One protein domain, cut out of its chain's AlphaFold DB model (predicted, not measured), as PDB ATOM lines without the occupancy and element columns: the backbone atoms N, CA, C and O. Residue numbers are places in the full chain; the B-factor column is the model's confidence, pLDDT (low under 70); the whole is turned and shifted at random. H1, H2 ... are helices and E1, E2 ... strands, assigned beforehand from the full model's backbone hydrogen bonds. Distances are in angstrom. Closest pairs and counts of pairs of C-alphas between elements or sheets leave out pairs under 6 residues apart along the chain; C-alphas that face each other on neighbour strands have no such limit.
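What this domain is: This is residues 3 to 99 of the 111 residues of an uncharacterized protein of Vibrio sp. 2017V-1110 (UniProt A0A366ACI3). A small three-strand sheet built along the long strand E5 has the hairpin E2 and E3 packed on its edge strand E1, with H2 over E1 and H1 beside the hairpin's strands at its last residues. H3 continues from the end of E5, and residues 94 to 99 stick out as a tail at one end of the long axis. The printed part has 97 residues with three named helices and five named strands, in the order E1 E2 E3 E4 H1 H2 E5 H3, and its class is mixed, helices and strands. The larger sheet is mixed, in the order E1 E5 E4, and E2 and E3 form an antiparallel sheet. The whole is compact, with a radius of gyration of the C-alphas of 13.7 A, yet elongated in outline, spanning 48 by 25 by 22 A.

How they stand to each other: E1, residues 3 to 7, is antiparallel to E5, residues 82 to 89, with N 4 and O 85 2.9 A apart, within hydrogen-bond range. The closest C-alphas of E1 and E2, residues 14 to 18, are those of Ala 6 and Leu 15, 4.2 A apart. E2 forms a hairpin with E3, residues 29 to 33, where N 15 and O 32 are 2.9 A apart. E4, residues 45 to 47, is parallel to E5, with N 45 and O 86 2.8 A apart. The pairing is staggered: E5 pairs with E1 over residues 82 to 86 and with E4 over 87 to 89. H1, residues 49 to 58, only grazes the larger sheet; its closest C-alpha pair with E2 is Leu 58 and Ala 17, 6.3 A. H2, residues 66 to 75, is over E1 at a height over the sheet of 8.6 A, slantwise to the strands at 37 degrees to E1 on the local plane. E4, H1 H2 and E5 make a strand-helix-strand unit, two parallel neighbour strands with helices between, and its crossover is right-handed. H3, residues 90 to 97, only grazes the larger sheet; Lys 90 and Leu 46 of E4 have the closest C-alphas, 5.2 A apart. Every O i to N i+4 pair is within hydrogen-bond range in H1 and H2, and 3 of 4 in H3.

Where its parts are: E1 begins at C-alpha 3 (147.448, 129.776, 97.650) and is 13.2 A long; E2 measures 12.9 A, E3 13.2 A and E4 6.2 A. H1 is 14.3 A long and H2 14.4 A. E5 runs 22.4 A to C-alpha 89 (151.391, 118.649, 96.532). H3 is 11.0 A long and ends at C-alpha 97 (146.316, 108.451, 103.046).

The domain as a whole: The C-alphas farthest apart are those of Ser 26 and Asn 99, 48.1 A. The printed part has no cut. The link from E3 to E4, 11 residues, is long, and its residues 38 to 39 pair antiparallel with residues 45 to 46 of E4. Mean pLDDT of the printed part is 81.0, with residues 10 to 12, 20 to 26 and 92 to 99 under 70.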
ATOM      1  N   TYR A   3     148.728 129.251  98.118       89.62
ATOM      2  CA  TYR A   3     147.448 129.776  97.650       89.62
ATOM      3  C   TYR A   3     147.540 130.319  96.229       89.62
ATOM      4  O   TYR A   3     148.517 130.969  95.874       89.62
ATOM      5  N   VAL A   4     146.475 130.116  95.458       91.00
ATOM      6  CA  VAL A   4     146.206 130.826  94.201       91.00
ATOM      7  C   VAL A   4     144.912 131.622  94.313       91.00
ATOM      8  O   VAL A   4     144.096 131.420  95.222       91.00
ATOM      9  N   LEU A   5     144.724 132.532  93.365       90.75
ATOM     10  CA  LEU A   5     143.533 133.357  93.245       90.75
ATOM     11  C   LEU A   5     142.612 132.766  92.181       90.75
ATOM     12  O   LEU A   5     142.999 132.640  91.025       90.75
ATOM     13  N   ALA A   6     141.383 132.433  92.568       89.69
ATOM     14  CA  ALA A   6     140.354 131.935  91.662       89.69
ATOM     15  C   ALA A   6     139.177 132.905  91.572       89.69
ATOM     16  O   ALA A   6     138.866 133.615  92.529       89.69
ATOM     17  N   ASN A   7     138.460 132.898  90.453       88.88
ATOM     18  CA  ASN A   7     137.218 133.652  90.315       88.88
ATOM     19  C   ASN A   7     136.115 133.034  91.199       88.88
ATOM     20  O   ASN A   7     135.868 131.824  91.140       88.88
ATOM     21  N   LYS A   8     135.423 133.860  91.999       82.50
ATOM     22  CA  LYS A   8     134.292 133.449  92.853       82.50
ATOM     23  C   LYS A   8     133.158 132.782  92.071       82.50
ATOM     24  O   LYS A   8     132.565 131.845  92.597       82.50
ATOM     25  N   GLY A   9     132.895 133.222  90.840       71.12
ATOM     26  CA  GLY A   9     131.803 132.723  89.998       71.12
ATOM     27  C   GLY A   9     132.020 131.319  89.424       71.12
ATOM     28  O   GLY A   9     131.081 130.717  88.915       71.12
ATOM     29  N   SER A  10     133.233 130.764  89.526       65.31
ATOM     30  CA  SER A  10     133.557 129.422  89.027       65.31
ATOM     31  C   SER A  10     133.820 128.442  90.178       65.31
ATOM     32  O   SER A  10     134.241 128.843  91.271       65.31
ATOM     33  N   LYS A  11     133.610 127.135  89.957       67.44
ATOM     34  CA  LYS A  11     133.938 126.045  90.906       67.44
ATOM     35  C   LYS A  11     135.461 125.840  91.063       67.44
ATOM     36  O   LYS A  11     135.956 124.740  90.870       67.44
ATOM     37  N   ASN A  12     136.211 126.904  91.357       67.94
ATOM     38  CA  ASN A  12     137.680 126.943  91.466       67.94
ATOM     39  C   ASN A  12     138.433 126.648  90.153       67.94
ATOM     40  O   ASN A  12     139.652 126.565  90.175       67.94
ATOM     41  N   GLN A  13     137.727 126.543  89.020       72.62
ATOM     42  CA  GLN A  13     138.317 126.160  87.732       72.62
ATOM     43  C   GLN A  13     138.991 127.315  86.991       72.62
ATOM     44  O   GLN A  13     139.810 127.059  86.116       72.62
ATOM     45  N   MET A  14     138.626 128.563  87.300       87.06
ATOM     46  CA  MET A  14     139.205 129.737  86.653       87.06
ATOM     47  C   MET A  14     140.121 130.472  87.621       87.06
ATOM     48  O   MET A  14     139.642 131.040  88.610       87.06
ATOM     49  N   LEU A  15     141.419 130.455  87.328       89.25
ATOM     50  CA  LEU A  15     142.452 131.138  88.095       89.25
ATOM     51  C   LEU A  15     142.813 132.471  87.452       89.25
ATOM     52  O   LEU A  15     142.735 132.623  86.235       89.25
ATOM     53  N   TYR A  16     143.202 133.435  88.277       89.12
ATOM     54  CA  TYR A  16     143.779 134.675  87.784       89.12
ATOM     55  C   TYR A  16     145.237 134.439  87.400       89.12
ATOM     56  O   TYR A  16     146.035 133.974  88.214       89.12
ATOM     57  N   ALA A  17     145.547 134.777  86.157       88.94
ATOM     58  CA  ALA A  17     146.886 134.863  85.610       88.94
ATOM     59  C   ALA A  17     147.236 136.333  85.395       88.94
ATOM     60  O   ALA A  17     146.373 137.121  84.997       88.94
ATOM     61  N   PHE A  18     148.489 136.682  85.637       85.50
ATOM     62  CA  PHE A  18     148.981 138.048  85.553       85.50
ATOM     63  C   PHE A  18     150.155 138.080  84.591       85.50
ATOM     64  O   PHE A  18     151.068 137.260  84.687       85.50
ATOM     65  N   GLU A  19     150.126 139.035  83.671       77.81
ATOM     66  CA  GLU A  19     151.295 139.304  82.849       77.81
ATOM     67  C   GLU A  19     152.350 139.986  83.739       77.81
ATOM     68  O   GLU A  19     152.010 140.886  84.520       77.81
ATOM     69  N   PRO A  20     153.625 139.563  83.681       64.00
ATOM     70  CA  PRO A  20     154.681 140.164  84.479       64.00
ATOM     71  C   PRO A  20     154.896 141.614  84.032       64.00
ATOM     72  O   PRO A  20     155.593 141.891  83.059       64.00
ATOM     73  N   SER A  21     154.287 142.556  84.749       63.31
ATOM     74  CA  SER A  21     154.479 143.990  84.546       63.31
ATOM     75  C   SER A  21     155.294 144.578  85.700       63.31
ATOM     76  O   SER A  21     155.173 144.169  86.855       63.31
ATOM     77  N   PHE A  22     156.143 145.563  85.400       57.44
ATOM     78  CA  PHE A  22     156.991 146.219  86.403       57.44
ATOM     79  C   PHE A  22     156.213 147.155  87.349       57.44
ATOM     80  O   PHE A  22     156.791 147.676  88.302       57.44
ATOM     81  N   ASN A  23     154.917 147.389  87.113       65.88
ATOM     82  CA  ASN A  23     154.108 148.328  87.885       65.88
ATOM     83  C   ASN A  23     152.789 147.683  88.325       65.88
ATOM     84  O   ASN A  23     151.912 147.417  87.510       65.88
ATOM     85  N   ILE A  24     152.622 147.530  89.643       63.59
ATOM     86  CA  ILE A  24     151.425 146.949  90.276       63.59
ATOM     87  C   ILE A  24     150.126 147.635  89.830       63.59
ATOM     88  O   ILE A  24     149.104 146.972  89.688       63.59
ATOM     89  N   LYS A  25     150.161 148.944  89.549       65.12
ATOM     90  CA  LYS A  25     148.985 149.707  89.100       65.12
ATOM     91  C   LYS A  25     148.589 149.438  87.644       65.12
ATOM     92  O   LYS A  25     147.530 149.886  87.223       65.12
ATOM     93  N   SER A  26     149.435 148.752  86.878       66.75
ATOM     94  CA  SER A  26     149.215 148.410  85.470       66.75
ATOM     95  C   SER A  26     149.446 146.921  85.211       66.75
ATOM     96  O   SER A  26     149.892 146.542  84.130       66.75
ATOM     97  N   ILE A  27     149.244 146.064  86.216       73.81
ATOM     98  CA  ILE A  27     149.269 144.619  85.990       73.81
ATOM     99  C   ILE A  27     148.003 144.254  85.219       73.81
ATOM    100  O   ILE A  27     146.890 144.342  85.742       73.81
ATOM    101  N   GLU A  28     148.190 143.827  83.978       79.62
ATOM    102  CA  GLU A  28     147.137 143.191  83.203       79.62
ATOM    103  C   GLU A  28     146.912 141.772  83.721       79.62
ATOM    104  O   GLU A  28     147.854 141.038  84.038       79.62
ATOM    105  N   TYR A  29     145.645 141.386  83.818       85.62
ATOM    106  CA  TYR A  29     145.266 140.056  84.260       85.62
ATOM    107  C   TYR A  29     144.232 139.444  83.331       85.62
ATOM    108  O   TYR A  29     143.389 140.122  82.745       85.62
ATOM    109  N   LYS A  30     144.270 138.119  83.252       87.81
ATOM    110  CA  LYS A  30     143.270 137.298  82.571       87.81
ATOM    111  C   LYS A  30     142.816 136.183  83.495       87.81
ATOM    112  O   LYS A  30     143.492 135.832  84.460       87.81
ATOM    113  N   THR A  31     141.655 135.616  83.200       87.69
ATOM    114  CA  THR A  31     141.224 134.384  83.866       87.69
ATOM    115  C   THR A  31     141.519 133.206  82.958       87.69
ATOM    116  O   THR A  31     141.139 133.213  81.790       87.69
ATOM    117  N   VAL A  32     142.220 132.210  83.487       87.94
ATOM    118  CA  VAL A  32     142.589 131.000  82.752       87.94
ATOM    119  C   VAL A  32     141.876 129.817  83.369       87.94
ATOM    120  O   VAL A  32     141.805 129.685  84.593       87.94
ATOM    121  N   ARG A  33     141.309 128.968  82.513       86.88
ATOM    122  CA  ARG A  33     140.644 127.745  82.938       86.88
ATOM    123  C   ARG A  33     141.654 126.610  83.001       86.88
ATOM    124  O   ARG A  33     142.363 126.371  82.035       86.88
ATOM    125  N   LEU A  34     141.659 125.895  84.117       80.56
ATOM    126  CA  LEU A  34     142.420 124.662  84.263       80.56
ATOM    127  C   LEU A  34     141.582 123.480  83.776       80.56
ATOM    128  O   LEU A  34     140.485 123.245  84.293       80.56
ATOM    129  N   GLU A  35     142.089 122.743  82.791       75.38
ATOM    130  CA  GLU A  35     141.382 121.598  82.200       75.38
ATOM    131  C   GLU A  35     141.701 120.275  82.910       75.38
ATOM    132  O   GLU A  35     140.812 119.443  83.086       75.38
ATOM    133  N   HIS A  36     142.930 120.106  83.409       75.38
ATOM    134  CA  HIS A  36     143.437 118.820  83.910       75.38
ATOM    135  C   HIS A  36     143.876 118.872  85.379       75.38
ATOM    136  O   HIS A  36     144.944 118.387  85.746       75.38
ATOM    137  N   VAL A  37     143.045 119.459  86.246       80.50
ATOM    138  CA  VAL A  37     143.396 119.668  87.659       80.50
ATOM    139  C   VAL A  37     142.469 118.919  88.608       80.50
ATOM    140  O   VAL A  37     141.246 118.936  88.475       80.50
ATOM    141  N   GLN A  38     143.082 118.256  89.588       85.62
ATOM    142  CA  GLN A  38     142.397 117.514  90.640       85.62
ATOM    143  C   GLN A  38     142.215 118.384  91.883       85.62
ATOM    144  O   GLN A  38     143.046 119.241  92.189       85.62
ATOM    145  N   TYR A  39     141.141 118.119  92.620       86.75
ATOM    146  CA  TYR A  39     140.820 118.821  93.856       86.75
ATOM    147  C   TYR A  39     140.691 117.828  95.006       86.75
ATOM    148  O   TYR A  39     140.163 116.732  94.817       86.75
ATOM    149  N   ASP A  40     141.139 118.215  96.200       85.56
ATOM    150  CA  ASP A  40     140.818 117.464  97.412       85.56
ATOM    151  C   ASP A  40     139.371 117.734  97.874       85.56
ATOM    152  O   ASP A  40     138.682 118.626  97.374       85.56
ATOM    153  N   HIS A  41     138.901 116.983  98.874       83.19
ATOM    154  CA  HIS A  41     137.560 117.157  99.451       83.19
ATOM    155  C   HIS A  41     137.302 118.550 100.050       83.19
ATOM    156  O   HIS A  41     136.152 118.924 100.261       83.19
ATOM    157  N   GLN A  42     138.357 119.317 100.336       83.25
ATOM    158  CA  GLN A  42     138.277 120.683 100.851       83.25
ATOM    159  C   GLN A  42     138.286 121.723  99.714       83.25
ATOM    160  O   GLN A  42     138.213 122.923  99.978       83.25
ATOM    161  N   GLY A  43     138.359 121.282  98.452       84.94
ATOM    162  CA  GLY A  43     138.405 122.133  97.268       84.94
ATOM    163  C   GLY A  43     139.778 122.748  96.998       84.94
ATOM    164  O   GLY A  43     139.854 123.692  96.208       84.94
ATOM    165  N   ASN A  44     140.844 122.247  97.636       88.81
ATOM    166  CA  ASN A  44     142.218 122.647  97.338       88.81
ATOM    167  C   ASN A  44     142.688 121.986  96.048       88.81
ATOM    168  O   ASN A  44     142.370 120.828  95.793       88.81
ATOM    169  N   ILE A  45     143.498 122.703  95.280       89.50
ATOM    170  CA  ILE A  45     144.114 122.185  94.066       89.50
ATOM    171  C   ILE A  45     145.261 121.246  94.444       89.50
ATOM    172  O   ILE A  45     146.161 121.610  95.209       89.50
ATOM    173  N   LEU A  46     145.224 120.040  93.887       89.25
ATOM    174  CA  LEU A  46     146.291 119.060  93.993       89.25
ATOM    175  C   LEU A  46     147.272 119.249  92.831       89.25
ATOM    176  O   LEU A  46     146.911 119.030  91.677       89.25
ATOM    177  N   ILE A  47     148.510 119.634  93.144       88.56
ATOM    178  CA  ILE A  47     149.564 119.913  92.158       88.56
ATOM    179  C   ILE A  47     150.636 118.827  92.123       88.56
ATOM    180  O   ILE A  47     150.987 118.218  93.137       88.56
ATOM    181  N   ASP A  48     151.206 118.643  90.945       87.56
ATOM    182  CA  ASP A  48     152.461 117.942  90.686       87.56
ATOM    183  C   ASP A  48     153.436 118.883  89.957       87.56
ATOM    184  O   ASP A  48     153.183 120.080  89.814       87.56
ATOM    185  N   SER A  49     154.582 118.348  89.528       86.19
ATOM    186  CA  SER A  49     155.587 119.133  88.807       86.19
ATOM    187  C   SER A  49     155.076 119.680  87.473       86.19
ATOM    188  O   SER A  49     155.558 120.728  87.047       86.19
ATOM    189  N   ASP A  50     154.151 118.988  86.812       87.44
ATOM    190  CA  ASP A  50     153.643 119.400  85.503       87.44
ATOM    191  C   ASP A  50     152.628 120.531  85.668       87.44
ATOM    192  O   ASP A  50     152.718 121.547  84.984       87.44
ATOM    193  N   THR A  51     151.761 120.427  86.678       87.38
ATOM    194  CA  THR A  51     150.815 121.490  87.045       87.38
ATOM    195  C   THR A  51     151.544 122.772  87.467       87.38
ATOM    196  O   THR A  51     151.110 123.878  87.155       87.38
ATOM    197  N   LEU A  52     152.676 122.649  88.169       87.38
ATOM    198  CA  LEU A  52     153.502 123.804  88.539       87.38
ATOM    199  C   LEU A  52     154.111 124.505  87.322       87.38
ATOM    200  O   LEU A  52     154.078 125.733  87.258       87.38
ATOM    201  N   LYS A  53     154.627 123.739  86.355       87.94
ATOM    202  CA  LYS A  53     155.123 124.297  85.089       87.94
ATOM    203  C   LYS A  53     154.010 124.978  84.305       87.94
ATOM    204  O   LYS A  53     154.221 126.053  83.756       87.94
ATOM    205  N   GLU A  54     152.821 124.380  84.271       88.38
ATOM    206  CA  GLU A  54     151.647 124.991  83.647       88.38
ATOM    207  C   GLU A  54     151.311 126.339  84.306       88.38
ATOM    208  O   GLU A  54     151.087 127.321  83.603       88.38
ATOM    209  N   PHE A  55     151.350 126.431  85.639       89.38
ATOM    210  CA  PHE A  55     151.099 127.693  86.344       89.38
ATOM    211  C   PHE A  55     152.127 128.764  85.989       89.38
ATOM    212  O   PHE A  55     151.747 129.906  85.748       89.38
ATOM    213  N   GLU A  56     153.405 128.397  85.924       88.19
ATOM    214  CA  GLU A  56     154.478 129.309  85.530       88.19
ATOM    215  C   GLU A  56     154.278 129.831  84.100       88.19
ATOM    216  O   GLU A  56     154.283 131.041  83.884       88.19
ATOM    217  N   ILE A  57     154.006 128.938  83.142       87.56
ATOM    218  CA  ILE A  57     153.766 129.289  81.731       87.56
ATOM    219  C   ILE A  57     152.537 130.190  81.580       87.56
ATOM    220  O   ILE A  57     152.539 131.127  80.783       87.56
ATOM    221  N   LEU A  58     151.476 129.908  82.336       87.25
ATOM    222  CA  LEU A  58     150.238 130.677  82.289       87.25
ATOM    223  C   LEU A  58     150.318 131.996  83.066       87.25
ATOM    224  O   LEU A  58     149.379 132.782  82.968       87.25
ATOM    225  N   GLY A  59     151.387 132.246  83.828       88.06
ATOM    226  CA  GLY A  59     151.525 133.439  84.666       88.06
ATOM    227  C   GLY A  59     150.621 133.420  85.902       88.06
ATOM    228  O   GLY A  59     150.135 134.462  86.340       88.06
ATOM    229  N   ILE A  60     150.335 132.241  86.458       89.94
ATOM    230  CA  ILE A  60     149.498 132.075  87.651       89.94
ATOM    231  C   ILE A  60     150.379 132.189  88.907       89.94
ATOM    232  O   ILE A  60     151.203 131.309  89.168       89.94
ATOM    233  N   PRO A  61     150.207 133.231  89.737       89.06
ATOM    234  CA  PRO A  61     151.029 133.443  90.912       89.06
ATOM    235  C   PRO A  61     150.638 132.487  92.033       89.06
ATOM    236  O   PRO A  61     149.460 132.286  92.350       89.06
ATOM    237  N   ILE A  62     151.667 131.956  92.685       90.44
ATOM    238  CA  ILE A  62     151.544 131.133  93.879       90.44
ATOM    239  C   ILE A  62     151.983 131.968  95.078       90.44
ATOM    240  O   ILE A  62     153.115 132.436  95.155       90.44
ATOM    241  N   PHE A  63     151.086 132.126  96.042       89.62
ATOM    242  CA  PHE A  63     151.347 132.859  97.273       89.62
ATOM    243  C   PHE A  63     151.613 131.882  98.413       89.62
ATOM    244  O   PHE A  63     150.759 131.067  98.765       89.62
ATOM    245  N   GLU A  64     152.770 131.998  99.058       87.69
ATOM    246  CA  GLU A  64     153.104 131.173 100.228       87.69
ATOM    247  C   GLU A  64     152.228 131.498 101.445       87.69
ATOM    248  O   GLU A  64     151.978 130.643 102.296       87.69
ATOM    249  N   LYS A  65     151.741 132.743 101.532       88.19
ATOM    250  CA  LYS A  65     150.920 133.243 102.635       88.19
ATOM    251  C   LYS A  65     149.612 133.824 102.116       88.19
ATOM    252  O   LYS A  65     149.584 134.596 101.159       88.19
ATOM    253  N   LYS A  66     148.521 133.535 102.829       86.12
ATOM    254  CA  LYS A  66     147.197 134.109 102.543       86.12
ATOM    255  C   LYS A  66     147.182 135.640 102.670       86.12
ATOM    256  O   LYS A  66     146.437 136.295 101.950       86.12
ATOM    257  N   SER A  67     147.995 136.211 103.565       87.31
ATOM    258  CA  SER A  67     148.131 137.667 103.723       87.31
ATOM    259  C   SER A  67     148.687 138.331 102.461       87.31
ATOM    260  O   SER A  67     148.107 139.303 101.997       87.31
ATOM    261  N   SER A  68     149.721 137.748 101.850       85.19
ATOM    262  CA  SER A  68     150.310 138.251 100.602       85.19
ATOM    263  C   SER A  68     149.314 138.200  99.442       85.19
ATOM    264  O   SER A  68     149.177 139.167  98.702       85.19
ATOM    265  N   ALA A  69     148.536 137.117  99.334       85.56
ATOM    266  CA  ALA A  69     147.457 137.026  98.347       85.56
ATOM    267  C   ALA A  69     146.373 138.101  98.563       85.56
ATOM    268  O   ALA A  69     145.801 138.617  97.604       85.56
ATOM    269  N   LYS A  70     146.077 138.446  99.825       86.56
ATOM    270  CA  LYS A  70     145.105 139.491 100.175       86.56
ATOM    271  C   LYS A  70     145.601 140.880  99.781       86.56
ATOM    272  O   LYS A  70     144.835 141.635  99.193       86.56
ATOM    273  N   GLU A  71     146.849 141.213 100.098       84.12
ATOM    274  CA  GLU A  71     147.468 142.488  99.706       84.12
ATOM    275  C   GLU A  71     147.472 142.650  98.184       84.12
ATOM    276  O   GLU A  71     147.079 143.697  97.675       84.12
ATOM    277  N   PHE A  72     147.801 141.574  97.463       82.75
ATOM    278  CA  PHE A  72     147.789 141.555  96.004       82.75
ATOM    279  C   PHE A  72     146.391 141.813  95.418       82.75
ATOM    280  O   PHE A  72     146.238 142.631  94.516       82.75
ATOM    281  N   LEU A  73     145.347 141.183  95.972       83.50
ATOM    282  CA  LEU A  73     143.962 141.430  95.551       83.50
ATOM    283  C   LEU A  73     143.485 142.856  95.819       83.50
ATOM    284  O   LEU A  73     142.748 143.403  95.004       83.50
ATOM    285  N   VAL A  74     143.861 143.434  96.964       83.62
ATOM    286  CA  VAL A  74     143.498 144.815  97.312       83.62
ATOM    287  C   VAL A  74     144.179 145.796  96.362       83.62
ATOM    288  O   VAL A  74     143.530 146.724  95.895       83.62
ATOM    289  N   GLY A  75     145.451 145.561  96.023       77.88
ATOM    290  CA  GLY A  75     146.183 146.389  95.061       77.88
ATOM    291  C   GLY A  75     145.567 146.414  93.657       77.88
ATOM    292  O   GLY A  75     145.766 147.386  92.934       77.88
ATOM    293  N   LEU A  76     144.800 145.380  93.297       78.31
ATOM    294  CA  LEU A  76     144.175 145.203  91.981       78.31
ATOM    295  C   LEU A  76     142.650 145.397  91.982       78.31
ATOM    296  O   LEU A  76     142.007 145.135  90.970       78.31
ATOM    297  N   ASP A  77     142.065 145.800  93.112       82.62
ATOM    298  CA  ASP A  77     140.612 145.949  93.303       82.62
ATOM    299  C   ASP A  77     139.784 144.682  92.968       82.62
ATOM    300  O   ASP A  77     138.623 144.717  92.569       82.62
ATOM    301  N   LEU A  78     140.376 143.499  93.163       82.12
ATOM    302  CA  LEU A  78     139.759 142.206  92.830       82.12
ATOM    303  C   LEU A  78     139.061 141.526  94.021       82.12
ATOM    304  O   LEU A  78     138.539 140.413  93.897       82.12
ATOM    305  N   GLY A  79     139.016 142.171  95.191       81.12
ATOM    306  CA  GLY A  79     138.504 141.574  96.435       81.12
ATOM    307  C   GLY A  79     137.039 141.111  96.366       81.12
ATOM    308  O   GLY A  79     136.654 140.107  96.980       81.12
ATOM    309  N   ALA A  80     136.213 141.795  95.570       83.19
ATOM    310  CA  ALA A  80     134.819 141.416  95.355       83.19
ATOM    311  C   ALA A  80     134.675 140.158  94.479       83.19
ATOM    312  O   ALA A  80     133.748 139.378  94.707       83.19
ATOM    313  N   HIS A  81     135.620 139.892  93.573       85.12
ATOM    314  CA  HIS A  81     135.493 138.899  92.497       85.12
ATOM    315  C   HIS A  81     136.393 137.667  92.657       85.12
ATOM    316  O   HIS A  81     136.167 136.645  92.004       85.12
ATOM    317  N   ALA A  82     137.395 137.722  93.534       87.25
ATOM    318  CA  ALA A  82     138.355 136.643  93.729       87.25
ATOM    319  C   ALA A  82     138.204 135.925  95.077       87.25
ATOM    320  O   ALA A  82     137.799 136.502  96.087       87.25
ATOM    321  N   LYS A  83     138.556 134.641  95.101       89.06
ATOM    322  CA  LYS A  83     138.668 133.807  96.300       89.06
ATOM    323  C   LYS A  83     140.029 133.126  96.343       89.06
ATOM    324  O   LYS A  83     140.657 132.894  95.314       89.06
ATOM    325  N   TYR A  84     140.445 132.772  97.550       89.50
ATOM    326  CA  TYR A  84     141.680 132.037  97.789       89.50
ATOM    327  C   TYR A  84     141.409 130.544  97.666       89.50
ATOM    328  O   TYR A  84     140.526 130.026  98.351       89.50
ATOM    329  N   VAL A  85     142.187 129.861  96.838       89.75
ATOM    330  CA  VAL A  85     142.161 128.402  96.729       89.75
ATOM    331  C   VAL A  85     143.501 127.879  97.217       89.75
ATOM    332  O   VAL A  85     144.550 128.360  96.795       89.75
ATOM    333  N   GLY A  86     143.465 126.947  98.168       89.25
ATOM    334  CA  GLY A  86     144.676 126.323  98.685       89.25
ATOM    335  C   GLY A  86     145.293 125.382  97.655       89.25
ATOM    336  O   GLY A  86     144.593 124.800  96.831       89.25
ATOM    337  N   ILE A  87     146.607 125.224  97.730       89.25
ATOM    338  CA  ILE A  87     147.392 124.342  96.874       89.25
ATOM    339  C   ILE A  87     148.123 123.327  97.748       89.25
ATOM    340  O   ILE A  87     148.749 123.690  98.757       89.25
ATOM    341  N   ARG A  88     148.064 122.054  97.354       87.81
ATOM    342  CA  ARG A  88     148.750 120.944  98.022       87.81
ATOM    343  C   ARG A  88     149.460 120.059  97.009       87.81
ATOM    344  O   ARG A  88     148.903 119.731  95.970       87.81
ATOM    345  N   TYR A  89     150.671 119.627  97.340       83.12
ATOM    346  CA  TYR A  89     151.391 118.649  96.532       83.12
ATOM    347  C   TYR A  89     150.704 117.280  96.592       83.12
ATOM    348  O   TYR A  89     150.513 116.750  97.688       83.12
ATOM    349  N   LYS A  90     150.395 116.693  95.427       81.88
ATOM    350  CA  LYS A  90     149.763 115.367  95.277       81.88
ATOM    351  C   LYS A  90     150.481 114.299  96.094       81.88
ATOM    352  O   LYS A  90     149.862 113.674  96.942       81.88
ATOM    353  N   ARG A  91     151.808 114.188  95.949       72.62
ATOM    354  CA  ARG A  91     152.621 113.208  96.697       72.62
ATOM    355  C   ARG A  91     152.476 113.341  98.214       72.62
ATOM    356  O   ARG A  91     152.377 112.341  98.911       72.62
ATOM    357  N   ALA A  92     152.453 114.569  98.732       67.00
ATOM    358  CA  ALA A  92     152.289 114.806 100.165       67.00
ATOM    359  C   ALA A  92     150.856 114.505 100.634       67.00
ATOM    360  O   ALA A  92     150.658 114.029 101.747       67.00
ATOM    361  N   TYR A  93     149.858 114.771  99.786       63.75
ATOM    362  CA  TYR A  93     148.469 114.408 100.040       63.75
ATOM    363  C   TYR A  93     148.303 112.884 100.084       63.75
ATOM    364  O   TYR A  93     147.853 112.367 101.099       63.75
ATOM    365  N   GLU A  94     148.758 112.166  99.058       62.94
ATOM    366  CA  GLU A  94     148.718 110.699  98.969       62.94
ATOM    367  C   GLU A  94     149.470 110.022 100.123       62.94
ATOM    368  O   GLU A  94     148.969 109.041 100.675       62.94
ATOM    369  N   HIS A  95     150.610 110.583 100.554       61.25
ATOM    370  CA  HIS A  95     151.362 110.101 101.720       61.25
ATOM    371  C   HIS A  95     150.513 110.089 103.009       61.25
ATOM    372  O   HIS A  95     150.611 109.181 103.832       61.25
ATOM    373  N   ASN A  96     149.627 111.074 103.188       58.41
ATOM    374  CA  ASN A  96     148.758 111.142 104.369       58.41
ATOM    375  C   ASN A  96     147.649 110.076 104.363       58.41
ATOM    376  O   ASN A  96     147.144 109.724 105.427       58.41
ATOM    377  N   PHE A  97     147.286 109.545 103.191       59.41
ATOM    378  CA  PHE A  97     146.316 108.451 103.046       59.41
ATOM    379  C   PHE A  97     146.979 107.073 102.917       59.41
ATOM    380  O   PHE A  97     146.288 106.059 102.949       59.41
ATOM    381  N   THR A  98     148.310 107.018 102.819       51.50
ATOM    382  CA  THR A  98     149.090 105.767 102.797       51.50
ATOM    383  C   THR A  98     149.487 105.267 104.181       51.50
ATOM    384  O   THR A  98     150.140 104.230 104.269       51.50
ATOM    385  N   ASN A  99     148.955 105.855 105.265       46.84
ATOM    386  CA  ASN A  99     148.700 105.110 106.510       46.84
ATOM    387  C   ASN A  99     147.579 104.073 106.282       46.84
ATOM    388  O   ASN A  99     146.570 104.009 106.979       46.84
TER     389      ASN A  99